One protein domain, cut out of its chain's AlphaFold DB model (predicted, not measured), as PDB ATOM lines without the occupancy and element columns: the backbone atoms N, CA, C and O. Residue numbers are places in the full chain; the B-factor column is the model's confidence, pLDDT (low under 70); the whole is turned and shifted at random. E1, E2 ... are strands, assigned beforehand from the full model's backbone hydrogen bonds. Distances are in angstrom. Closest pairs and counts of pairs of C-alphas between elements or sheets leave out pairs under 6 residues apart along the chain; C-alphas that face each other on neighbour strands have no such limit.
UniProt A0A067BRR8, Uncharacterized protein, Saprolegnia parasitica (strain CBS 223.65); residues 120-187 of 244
ATOM      1  N   ARG A 120     209.580 231.601 269.884       92.00
ATOM      2  CA  ARG A 120     208.816 230.343 269.940       92.00
ATOM      3  C   ARG A 120     209.644 229.223 270.576       92.00
ATOM      4  O   ARG A 120     210.865 229.195 270.407       92.00
ATOM      5  N   ALA A 121     208.965 228.276 271.222       94.75
ATOM      6  CA  ALA A 121     209.599 227.061 271.719       94.75
ATOM      7  C   ALA A 121     210.363 226.335 270.592       94.75
ATOM      8  O   ALA A 121     209.886 226.293 269.457       94.75
ATOM      9  N   GLY A 122     211.557 225.816 270.887       93.88
ATOM     10  CA  GLY A 122     212.434 225.164 269.906       93.88
ATOM     11  C   GLY A 122     213.314 226.118 269.087       93.88
ATOM     12  O   GLY A 122     214.134 225.665 268.295       93.88
ATOM     13  N   THR A 123     213.175 227.439 269.255       94.56
ATOM     14  CA  THR A 123     214.083 228.398 268.603       94.56
ATOM     15  C   THR A 123     215.495 228.217 269.152       94.56
ATOM     16  O   THR A 123     215.665 228.273 270.365       94.56
ATOM     17  N   ALA A 124     216.492 228.056 268.277       94.12
ATOM     18  CA  ALA A 124     217.892 227.959 268.688       94.12
ATOM     19  C   ALA A 124     218.327 229.186 269.504       94.12
ATOM     20  O   ALA A 124     218.006 230.327 269.139       94.12
ATOM     21  N   CYS A 125     219.057 228.922 270.580       93.69
ATOM     22  CA  CYS A 125     219.616 229.905 271.494       93.69
ATOM     23  C   CYS A 125     220.991 229.422 271.994       93.69
ATOM     24  O   CYS A 125     221.421 228.334 271.625       93.69
ATOM     25  N   THR A 126     221.699 230.248 272.763       91.94
ATOM     26  CA  THR A 126     222.956 229.879 273.436       91.94
ATOM     27  C   THR A 126     222.716 229.993 274.932       91.94
ATOM     28  O   THR A 126     222.358 231.075 275.407       91.94
ATOM     29  N   GLY A 127     222.813 228.875 275.636       89.69
ATOM     30  CA  GLY A 127     222.520 228.749 277.050       89.69
ATOM     31  C   GLY A 127     223.745 228.986 277.927       89.69
ATOM     32  O   GLY A 127     224.661 229.722 277.553       89.69
ATOM     33  N   SER A 128     223.748 228.418 279.134       89.38
ATOM     34  CA  SER A 128     224.827 228.624 280.118       89.38
ATOM     35  C   SER A 128     225.908 227.543 280.065       89.38
ATOM     36  O   SER A 128     227.035 227.798 280.489       89.38
ATOM     37  N   ASN A 129     225.589 226.354 279.549       91.44
ATOM     38  CA  ASN A 129     226.500 225.213 279.488       91.44
ATOM     39  C   ASN A 129     226.759 224.813 278.037       91.44
ATOM     40  O   ASN A 129     226.103 223.916 277.530       91.44
ATOM     41  N   ASN A 130     227.742 225.448 277.403       92.62
ATOM     42  CA  ASN A 130     228.056 225.233 275.990       92.62
ATOM     43  C   ASN A 130     229.396 224.504 275.806       92.62
ATOM     44  O   ASN A 130     230.208 224.418 276.732       92.62
ATOM     45  N   ASP A 131     229.640 224.016 274.590       92.50
ATOM     46  CA  ASP A 131     230.939 223.537 274.079       92.50
ATOM     47  C   ASP A 131     231.494 222.269 274.754       92.50
ATOM     48  O   ASP A 131     232.598 221.802 274.457       92.50
ATOM     49  N   GLY A 132     230.723 221.664 275.653       94.19
ATOM     50  CA  GLY A 132     231.064 220.392 276.263       94.19
ATOM     51  C   GLY A 132     230.904 219.213 275.293       94.19
ATOM     52  O   GLY A 132     230.075 219.210 274.387       94.19
ATOM     53  N   LEU A 133     231.667 218.137 275.500       95.44
ATOM     54  CA  LEU A 133     231.574 216.925 274.669       95.44
ATOM     55  C   LEU A 133     230.183 216.254 274.712       95.44
ATOM     56  O   LEU A 133     229.806 215.550 273.776       95.44
ATOM     57  N   CYS A 134     229.415 216.486 275.779       96.50
ATOM     58  CA  CYS A 134     228.029 216.048 275.954       96.50
ATOM     59  C   CYS A 134     227.002 217.162 275.732       96.50
ATOM     60  O   CYS A 134     225.818 216.949 275.992       96.50
ATOM     61  N   ASP A 135     227.428 218.321 275.244       97.50
ATOM     62  CA  ASP A 135     226.548 219.438 274.932       97.50
ATOM     63  C   ASP A 135     225.697 219.157 273.678       97.50
ATOM     64  O   ASP A 135     226.109 218.433 272.751       97.50
ATOM     65  N   ALA A 136     224.477 219.686 273.657       96.56
ATOM     66  CA  ALA A 136     223.557 219.609 272.531       96.56
ATOM     67  C   ALA A 136     222.911 220.981 272.277       96.56
ATOM     68  O   ALA A 136     222.797 221.772 273.195       96.56
ATOM     69  N   PRO A 137     222.444 221.276 271.048       96.31
ATOM     70  CA  PRO A 137     221.935 222.606 270.724       96.31
ATOM     71  C   PRO A 137     220.813 223.082 271.654       96.31
ATOM     72  O   PRO A 137     219.768 222.432 271.777       96.31
ATOM     73  N   ASP A 138     221.004 224.256 272.244       97.25
ATOM     74  CA  ASP A 138     220.044 224.842 273.170       97.25
ATOM     75  C   ASP A 138     218.824 225.408 272.459       97.25
ATOM     76  O   ASP A 138     218.867 225.862 271.307       97.25
ATOM     77  N   THR A 139     217.696 225.384 273.165       96.62
ATOM     78  CA  THR A 139     216.424 225.829 272.601       96.62
ATOM     79  C   THR A 139     215.615 226.664 273.573       96.62
ATOM     80  O   THR A 139     215.579 226.428 274.779       96.62
ATOM     81  N   CYS A 140     214.926 227.664 273.031       95.62
ATOM     82  CA  CYS A 140     213.982 228.459 273.795       95.62
ATOM     83  C   CYS A 140     212.790 227.613 274.230       95.62
ATOM     84  O   CYS A 140     212.290 226.784 273.468       95.62
ATOM     85  N   ASP A 141     212.268 227.888 275.418       93.44
ATOM     86  CA  ASP A 141     211.096 227.211 275.976       93.44
ATOM     87  C   ASP A 141     209.748 227.824 275.559       93.44
ATOM     88  O   ASP A 141     208.694 227.262 275.845       93.44
ATOM     89  N   GLY A 142     209.765 228.972 274.877       89.94
ATOM     90  CA  GLY A 142     208.562 229.732 274.524       89.94
ATOM     91  C   GLY A 142     208.085 230.714 275.600       89.94
ATOM     92  O   GLY A 142     207.232 231.549 275.305       89.94
ATOM     93  N   ALA A 143     208.649 230.659 276.807       88.12
ATOM     94  CA  ALA A 143     208.420 231.595 277.908       88.12
ATOM     95  C   ALA A 143     209.561 232.620 278.062       88.12
ATOM     96  O   ALA A 143     209.451 233.557 278.850       88.12
ATOM     97  N   GLY A 144     210.629 232.481 277.272       87.12
ATOM     98  CA  GLY A 144     211.744 233.428 277.216       87.12
ATOM     99  C   GLY A 144     213.026 232.922 277.869       87.12
ATOM    100  O   GLY A 144     214.000 233.669 277.922       87.12
ATOM    101  N   GLN A 145     213.057 231.667 278.322       88.94
ATOM    102  CA  GLN A 145     214.273 231.040 278.829       88.94
ATOM    103  C   GLN A 145     214.927 230.197 277.736       88.94
ATOM    104  O   GLN A 145     214.248 229.491 276.984       88.94
ATOM    105  N   CYS A 146     216.255 230.276 277.655       93.00
ATOM    106  CA  CYS A 146     217.052 229.348 276.865       93.00
ATOM    107  C   CYS A 146     217.333 228.120 277.722       93.00
ATOM    108  O   CYS A 146     217.857 228.254 278.827       93.00
ATOM    109  N   LYS A 147     216.920 226.948 277.247       95.25
ATOM    110  CA  LYS A 147     217.140 225.683 277.937       95.25
ATOM    111  C   LYS A 147     218.382 225.010 277.385       95.25
ATOM    112  O   LYS A 147     218.399 224.681 276.195       95.25
ATOM    113  N   ASP A 148     219.329 224.768 278.288       96.06
ATOM    114  CA  ASP A 148     220.491 223.925 278.034       96.06
ATOM    115  C   ASP A 148     220.017 222.513 277.669       96.06
ATOM    116  O   ASP A 148     219.250 221.899 278.424       96.06
ATOM    117  N   ASN A 149     220.445 222.004 276.517       96.69
ATOM    118  CA  ASN A 149     220.153 220.637 276.100       96.69
ATOM    119  C   ASN A 149     221.420 219.787 276.145       96.69
ATOM    120  O   ASN A 149     222.519 220.236 275.857       96.69
ATOM    121  N   TYR A 150     221.263 218.503 276.458       97.44
ATOM    122  CA  TYR A 150     222.394 217.587 276.579       97.44
ATOM    123  C   TYR A 150     222.213 216.371 275.688       97.44
ATOM    124  O   TYR A 150     221.093 215.924 275.417       97.44
ATOM    125  N   LYS A 151     223.334 215.795 275.245       96.75
ATOM    126  CA  LYS A 151     223.318 214.514 274.538       96.75
ATOM    127  C   LYS A 151     222.697 213.434 275.436       96.75
ATOM    128  O   LYS A 151     222.921 213.457 276.646       96.75
ATOM    129  N   PRO A 152     221.967 212.454 274.872       96.06
ATOM    130  CA  PRO A 152     221.315 211.406 275.649       96.06
ATOM    131  C   PRO A 152     222.270 210.657 276.581       96.06
ATOM    132  O   PRO A 152     223.449 210.460 276.264       96.06
ATOM    133  N   LYS A 153     221.732 210.165 277.702       94.81
ATOM    134  CA  LYS A 153     222.478 209.317 278.637       94.81
ATOM    135  C   LYS A 153     223.088 208.116 277.909       94.81
ATOM    136  O   LYS A 153     222.404 207.444 277.142       94.81
ATOM    137  N   GLY A 154     224.359 207.831 278.180       90.75
ATOM    138  CA  GLY A 154     225.090 206.724 277.558       90.75
ATOM    139  C   GLY A 154     225.708 207.058 276.198       90.75
ATOM    140  O   GLY A 154     226.361 206.199 275.611       90.75
ATOM    141  N   THR A 155     225.565 208.292 275.701       94.25
ATOM    142  CA  THR A 155     226.333 208.750 274.534       94.25
ATOM    143  C   THR A 155     227.823 208.718 274.873       94.25
ATOM    144  O   THR A 155     228.218 209.223 275.925       94.25
ATOM    145  N   LEU A 156     228.649 208.112 274.012       92.81
ATOM    146  CA  LEU A 156     230.101 208.096 274.197       92.81
ATOM    147  C   LEU A 156     230.621 209.534 274.181       92.81
ATOM    148  O   LEU A 156     230.479 210.231 273.180       92.81
ATOM    149  N   CYS A 157     231.210 209.957 275.293       93.50
ATOM    150  CA  CYS A 157     231.704 211.314 275.467       93.50
ATOM    151  C   CYS A 157     233.183 211.405 275.100       93.50
ATOM    152  O   CYS A 157     233.589 212.213 274.271       93.50
ATOM    153  N   GLN A 158     233.986 210.517 275.685       91.75
ATOM    154  CA  GLN A 158     235.409 210.417 275.407       91.75
ATOM    155  C   GLN A 158     235.805 208.946 275.350       91.75
ATOM    156  O   GLN A 158     235.591 208.193 276.302       91.75
ATOM    157  N   ALA A 159     236.393 208.546 274.226       87.81
ATOM    158  CA  ALA A 159     236.907 207.199 274.055       87.81
ATOM    159  C   ALA A 159     238.150 206.977 274.929       87.81
ATOM    160  O   ALA A 159     239.085 207.784 274.935       87.81
ATOM    161  N   GLY A 160     238.164 205.854 275.646       84.38
ATOM    162  CA  GLY A 160     239.352 205.330 276.297       84.38
ATOM    163  C   GLY A 160     240.393 204.841 275.286       84.38
ATOM    164  O   GLY A 160     240.082 204.500 274.145       84.38
ATOM    165  N   GLY A 161     241.653 204.796 275.712       78.12
ATOM    166  CA  GLY A 161     242.759 204.276 274.908       78.12
ATOM    167  C   GLY A 161     243.011 202.811 275.241       78.12
ATOM    168  O   GLY A 161     243.424 202.519 276.363       78.12
ATOM    169  N   GLY A 162     242.821 201.910 274.269       64.62
ATOM    170  CA  GLY A 162     242.964 200.456 274.457       64.62
ATOM    171  C   GLY A 162     244.344 199.992 274.943       64.62
ATOM    172  O   GLY A 162     244.441 198.944 275.567       64.62
ATOM    173  N   TYR A 163     245.392 200.794 274.720       66.81
ATOM    174  CA  TYR A 163     246.759 200.533 275.195       66.81
ATOM    175  C   TYR A 163     247.171 201.385 276.404       66.81
ATOM    176  O   TYR A 163     248.236 201.170 276.971       66.81
ATOM    177  N   SER A 164     246.371 202.383 276.794       65.38
ATOM    178  CA  SER A 164     246.789 203.416 277.756       65.38
ATOM    179  C   SER A 164     246.096 203.326 279.114       65.38
ATOM    180  O   SER A 164     246.187 204.281 279.879       65.38
ATOM    181  N   ASN A 165     245.372 202.239 279.419       71.44
ATOM    182  CA  ASN A 165     244.530 202.123 280.624       71.44
ATOM    183  C   ASN A 165     243.632 203.358 280.850       71.44
ATOM    184  O   ASN A 165     243.262 203.676 281.979       71.44
ATOM    185  N   LYS A 166     243.301 204.093 279.779       81.62
ATOM    186  CA  LYS A 166     242.444 205.272 279.866       81.62
ATOM    187  C   LYS A 166     241.000 204.791 279.791       81.62
ATOM    188  O   LYS A 166     240.660 204.157 278.791       81.62
ATOM    189  N   PRO A 167     240.168 205.067 280.803       82.69
ATOM    190  CA  PRO A 167     238.769 204.673 280.772       82.69
ATOM    191  C   PRO A 167     238.006 205.449 279.694       82.69
ATOM    192  O   PRO A 167     238.388 206.566 279.331       82.69
ATOM    193  N   SER A 168     236.928 204.852 279.191       87.69
ATOM    194  CA  SER A 168     235.928 205.579 278.407       87.69
ATOM    195  C   SER A 168     234.956 206.289 279.344       87.69
ATOM    196  O   SER A 168     234.592 205.734 280.384       87.69
ATOM    197  N   TYR A 169     234.504 207.475 278.943       91.56
ATOM    198  CA  TYR A 169     233.492 208.248 279.660       91.56
ATOM    199  C   TYR A 169     232.263 208.485 278.782       91.56
ATOM    200  O   TYR A 169     232.372 208.614 277.558       91.56
ATOM    201  N   TYR A 170     231.101 208.589 279.417       93.12
ATOM    202  CA  TYR A 170     229.801 208.717 278.767       93.12
ATOM    203  C   TYR A 170     229.023 209.919 279.298       93.12
ATOM    204  O   TYR A 170     229.314 210.457 280.362       93.12
ATOM    205  N   CYS A 171     228.023 210.352 278.540       95.50
ATOM    206  CA  CYS A 171     227.131 211.428 278.946       95.50
ATOM    207  C   CYS A 171     226.108 210.949 279.979       95.50
ATOM    208  O   CYS A 171     225.543 209.859 279.853       95.50
ATOM    209  N   THR A 172     225.813 211.798 280.963       94.75
ATOM    210  CA  THR A 172     224.738 211.587 281.950       94.75
ATOM    211  C   THR A 172     223.347 211.853 281.372       94.75
ATOM    212  O   THR A 172     222.367 211.296 281.863       94.75
ATOM    213  N   GLY A 173     223.258 212.697 280.337       94.56
ATOM    214  CA  GLY A 173     222.005 213.282 279.855       94.56
ATOM    215  C   GLY A 173     221.572 214.550 280.597       94.56
ATOM    216  O   GLY A 173     220.508 215.079 280.297       94.56
ATOM    217  N   THR A 174     222.364 215.030 281.560       94.44
ATOM    218  CA  THR A 174     222.009 216.176 282.415       94.44
ATOM    219  C   THR A 174     223.101 217.240 282.509       94.44
ATOM    220  O   THR A 174     222.898 218.247 283.179       94.44
ATOM    221  N   THR A 175     224.266 217.011 281.899       94.31
ATOM    222  CA  THR A 175     225.421 217.921 281.916       94.31
ATOM    223  C   THR A 175     226.121 217.931 280.559       94.31
ATOM    224  O   THR A 175     226.171 216.902 279.882       94.31
ATOM    225  N   GLY A 176     226.728 219.066 280.194       94.69
ATOM    226  CA  GLY A 176     227.506 219.210 278.955       94.69
ATOM    227  C   GLY A 176     228.867 218.501 278.987       94.69
ATOM    228  O   GLY A 176     229.493 218.290 277.951       94.69
ATOM    229  N   THR A 177     229.338 218.074 280.158       94.94
ATOM    230  CA  THR A 177     230.624 217.385 280.341       94.94
ATOM    231  C   THR A 177     230.472 215.867 280.456       94.94
ATOM    232  O   THR A 177     229.394 215.351 280.763       94.94
ATOM    233  N   CYS A 178     231.573 215.142 280.218       92.81
ATOM    234  CA  CYS A 178     231.627 213.697 280.425       92.81
ATOM    235  C   CYS A 178     231.431 213.333 281.901       92.81
ATOM    236  O   CYS A 178     232.017 213.965 282.781       92.81
ATOM    237  N   ASP A 179     230.699 212.252 282.165       91.06
ATOM    238  CA  ASP A 179     230.585 211.680 283.503       91.06
ATOM    239  C   ASP A 179     231.875 210.950 283.886       91.06
ATOM    240  O   ASP A 179     232.150 209.857 283.381       91.06
ATOM    241  N   SER A 180     232.641 211.515 284.816       84.56
ATOM    242  CA  SER A 180     233.850 210.893 285.362       84.56
ATOM    243  C   SER A 180     233.577 209.638 286.201       84.56
ATOM    244  O   SER A 180     234.508 208.877 286.458       84.56
ATOM    245  N   SER A 181     232.322 209.384 286.587       78.38
ATOM    246  CA  SER A 181     231.900 208.184 287.324       78.38
ATOM    247  C   SER A 181     231.499 207.030 286.400       78.38
ATOM    248  O   SER A 181     231.454 205.882 286.836       78.38
ATOM    249  N   SER A 182     231.248 207.295 285.113       62.88
ATOM    250  CA  SER A 182     230.796 206.302 284.120       62.88
ATOM    251  C   SER A 182     231.905 205.384 283.580       62.88
ATOM    252  O   SER A 182     231.791 204.848 282.477       62.88
ATOM    253  N   VAL A 183     232.985 205.196 284.345       62.78
ATOM    254  CA  VAL A 183     234.176 204.451 283.929       62.78
ATOM    255  C   VAL A 183     233.813 203.013 283.570       62.78
ATOM    256  O   VAL A 183     233.669 202.145 284.429       62.78
ATOM    257  N   VAL A 184     233.752 202.738 282.271       62.41
ATOM    258  CA  VAL A 184     233.920 201.382 281.761       62.41
ATOM    259  C   VAL A 184     235.402 201.251 281.442       62.41
ATOM    260  O   VAL A 184     235.879 201.725 280.406       62.41
ATOM    261  N   LEU A 185     236.156 200.643 282.363       55.81
ATOM    262  CA  LEU A 185     237.442 200.048 282.010       55.81
ATOM    263  C   LEU A 185     237.145 199.091 280.863       55.81
ATOM    264  O   LEU A 185     236.244 198.265 281.000       55.81
ATOM    265  N   ALA A 186     237.835 199.241 279.732       51.34
ATOM    266  CA  ALA A 186     237.670 198.343 278.601       51.34
ATOM    267  C   ALA A 186     237.757 196.897 279.113       51.34
ATOM    268  O   ALA A 186     238.827 196.421 279.492       51.34
ATOM    269  N   ALA A 187     236.606 196.228 279.196       48.16
ATOM    270  CA  ALA A 187     236.541 194.844 279.603       48.16
ATOM    271  C   ALA A 187     237.225 194.038 278.500       48.16
ATOM    272  O   ALA A 187     236.688 193.875 277.409       48.16
TER     273      ALA A 187
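AT A GLANCE: This is residues 120 to 187 of the 244 residues of an uncharacterized protein of Saprolegnia parasitica (strain CBS 223.65) (UniProt A0A067BRR8). With little regular structure, this is a thin, loose rod of loops with two small antiparallel sheets one after the other along it: the hairpin E1-E2, then the meander E3-E4-E5, each strand the antiparallel neighbour of the one before. Residues 120 to 134 run beside the hairpin. The 68 printed residues, all strand by class, have no named helix and 23 residues in five strands; the radius of gyration of the C-alphas is 14.6 A, the spans 48 by 16 by 14 A.

HOW THE PARTS SIT: E1, residues 135 to 140, and E2, residues 146 to 150, form a hairpin, antiparallel at 153 degrees; within hydrogen-bond range are N 136 and O 149, 3.0 A. E3, residues 156 to 158, and E4, residues 168 to 170, form another at 127 degrees, with N 157 and O 169 at 2.9 A. E4 and E5, residues 179 to 184, form a third at 129 degrees, with N 179 and O 170 at 2.9 A. E2 and E3 are apart.

IN THESE COORDINATES: E1, 15.5 A long, begins at C-alpha 135 (226.548, 219.438, 274.932). E2 measures 12.9 A, E3 5.9 A, E4 6.9 A; E5, 11.0 A, ends at C-alpha 184 (233.920, 201.382, 281.761).

THE WHOLE: The C-alphas farthest apart, Ala 143 and Tyr 163, are 49.4 A apart. The printed part has no cut and no long link. pLDDT is under 70 at residues 162 to 164 and 182 to 187.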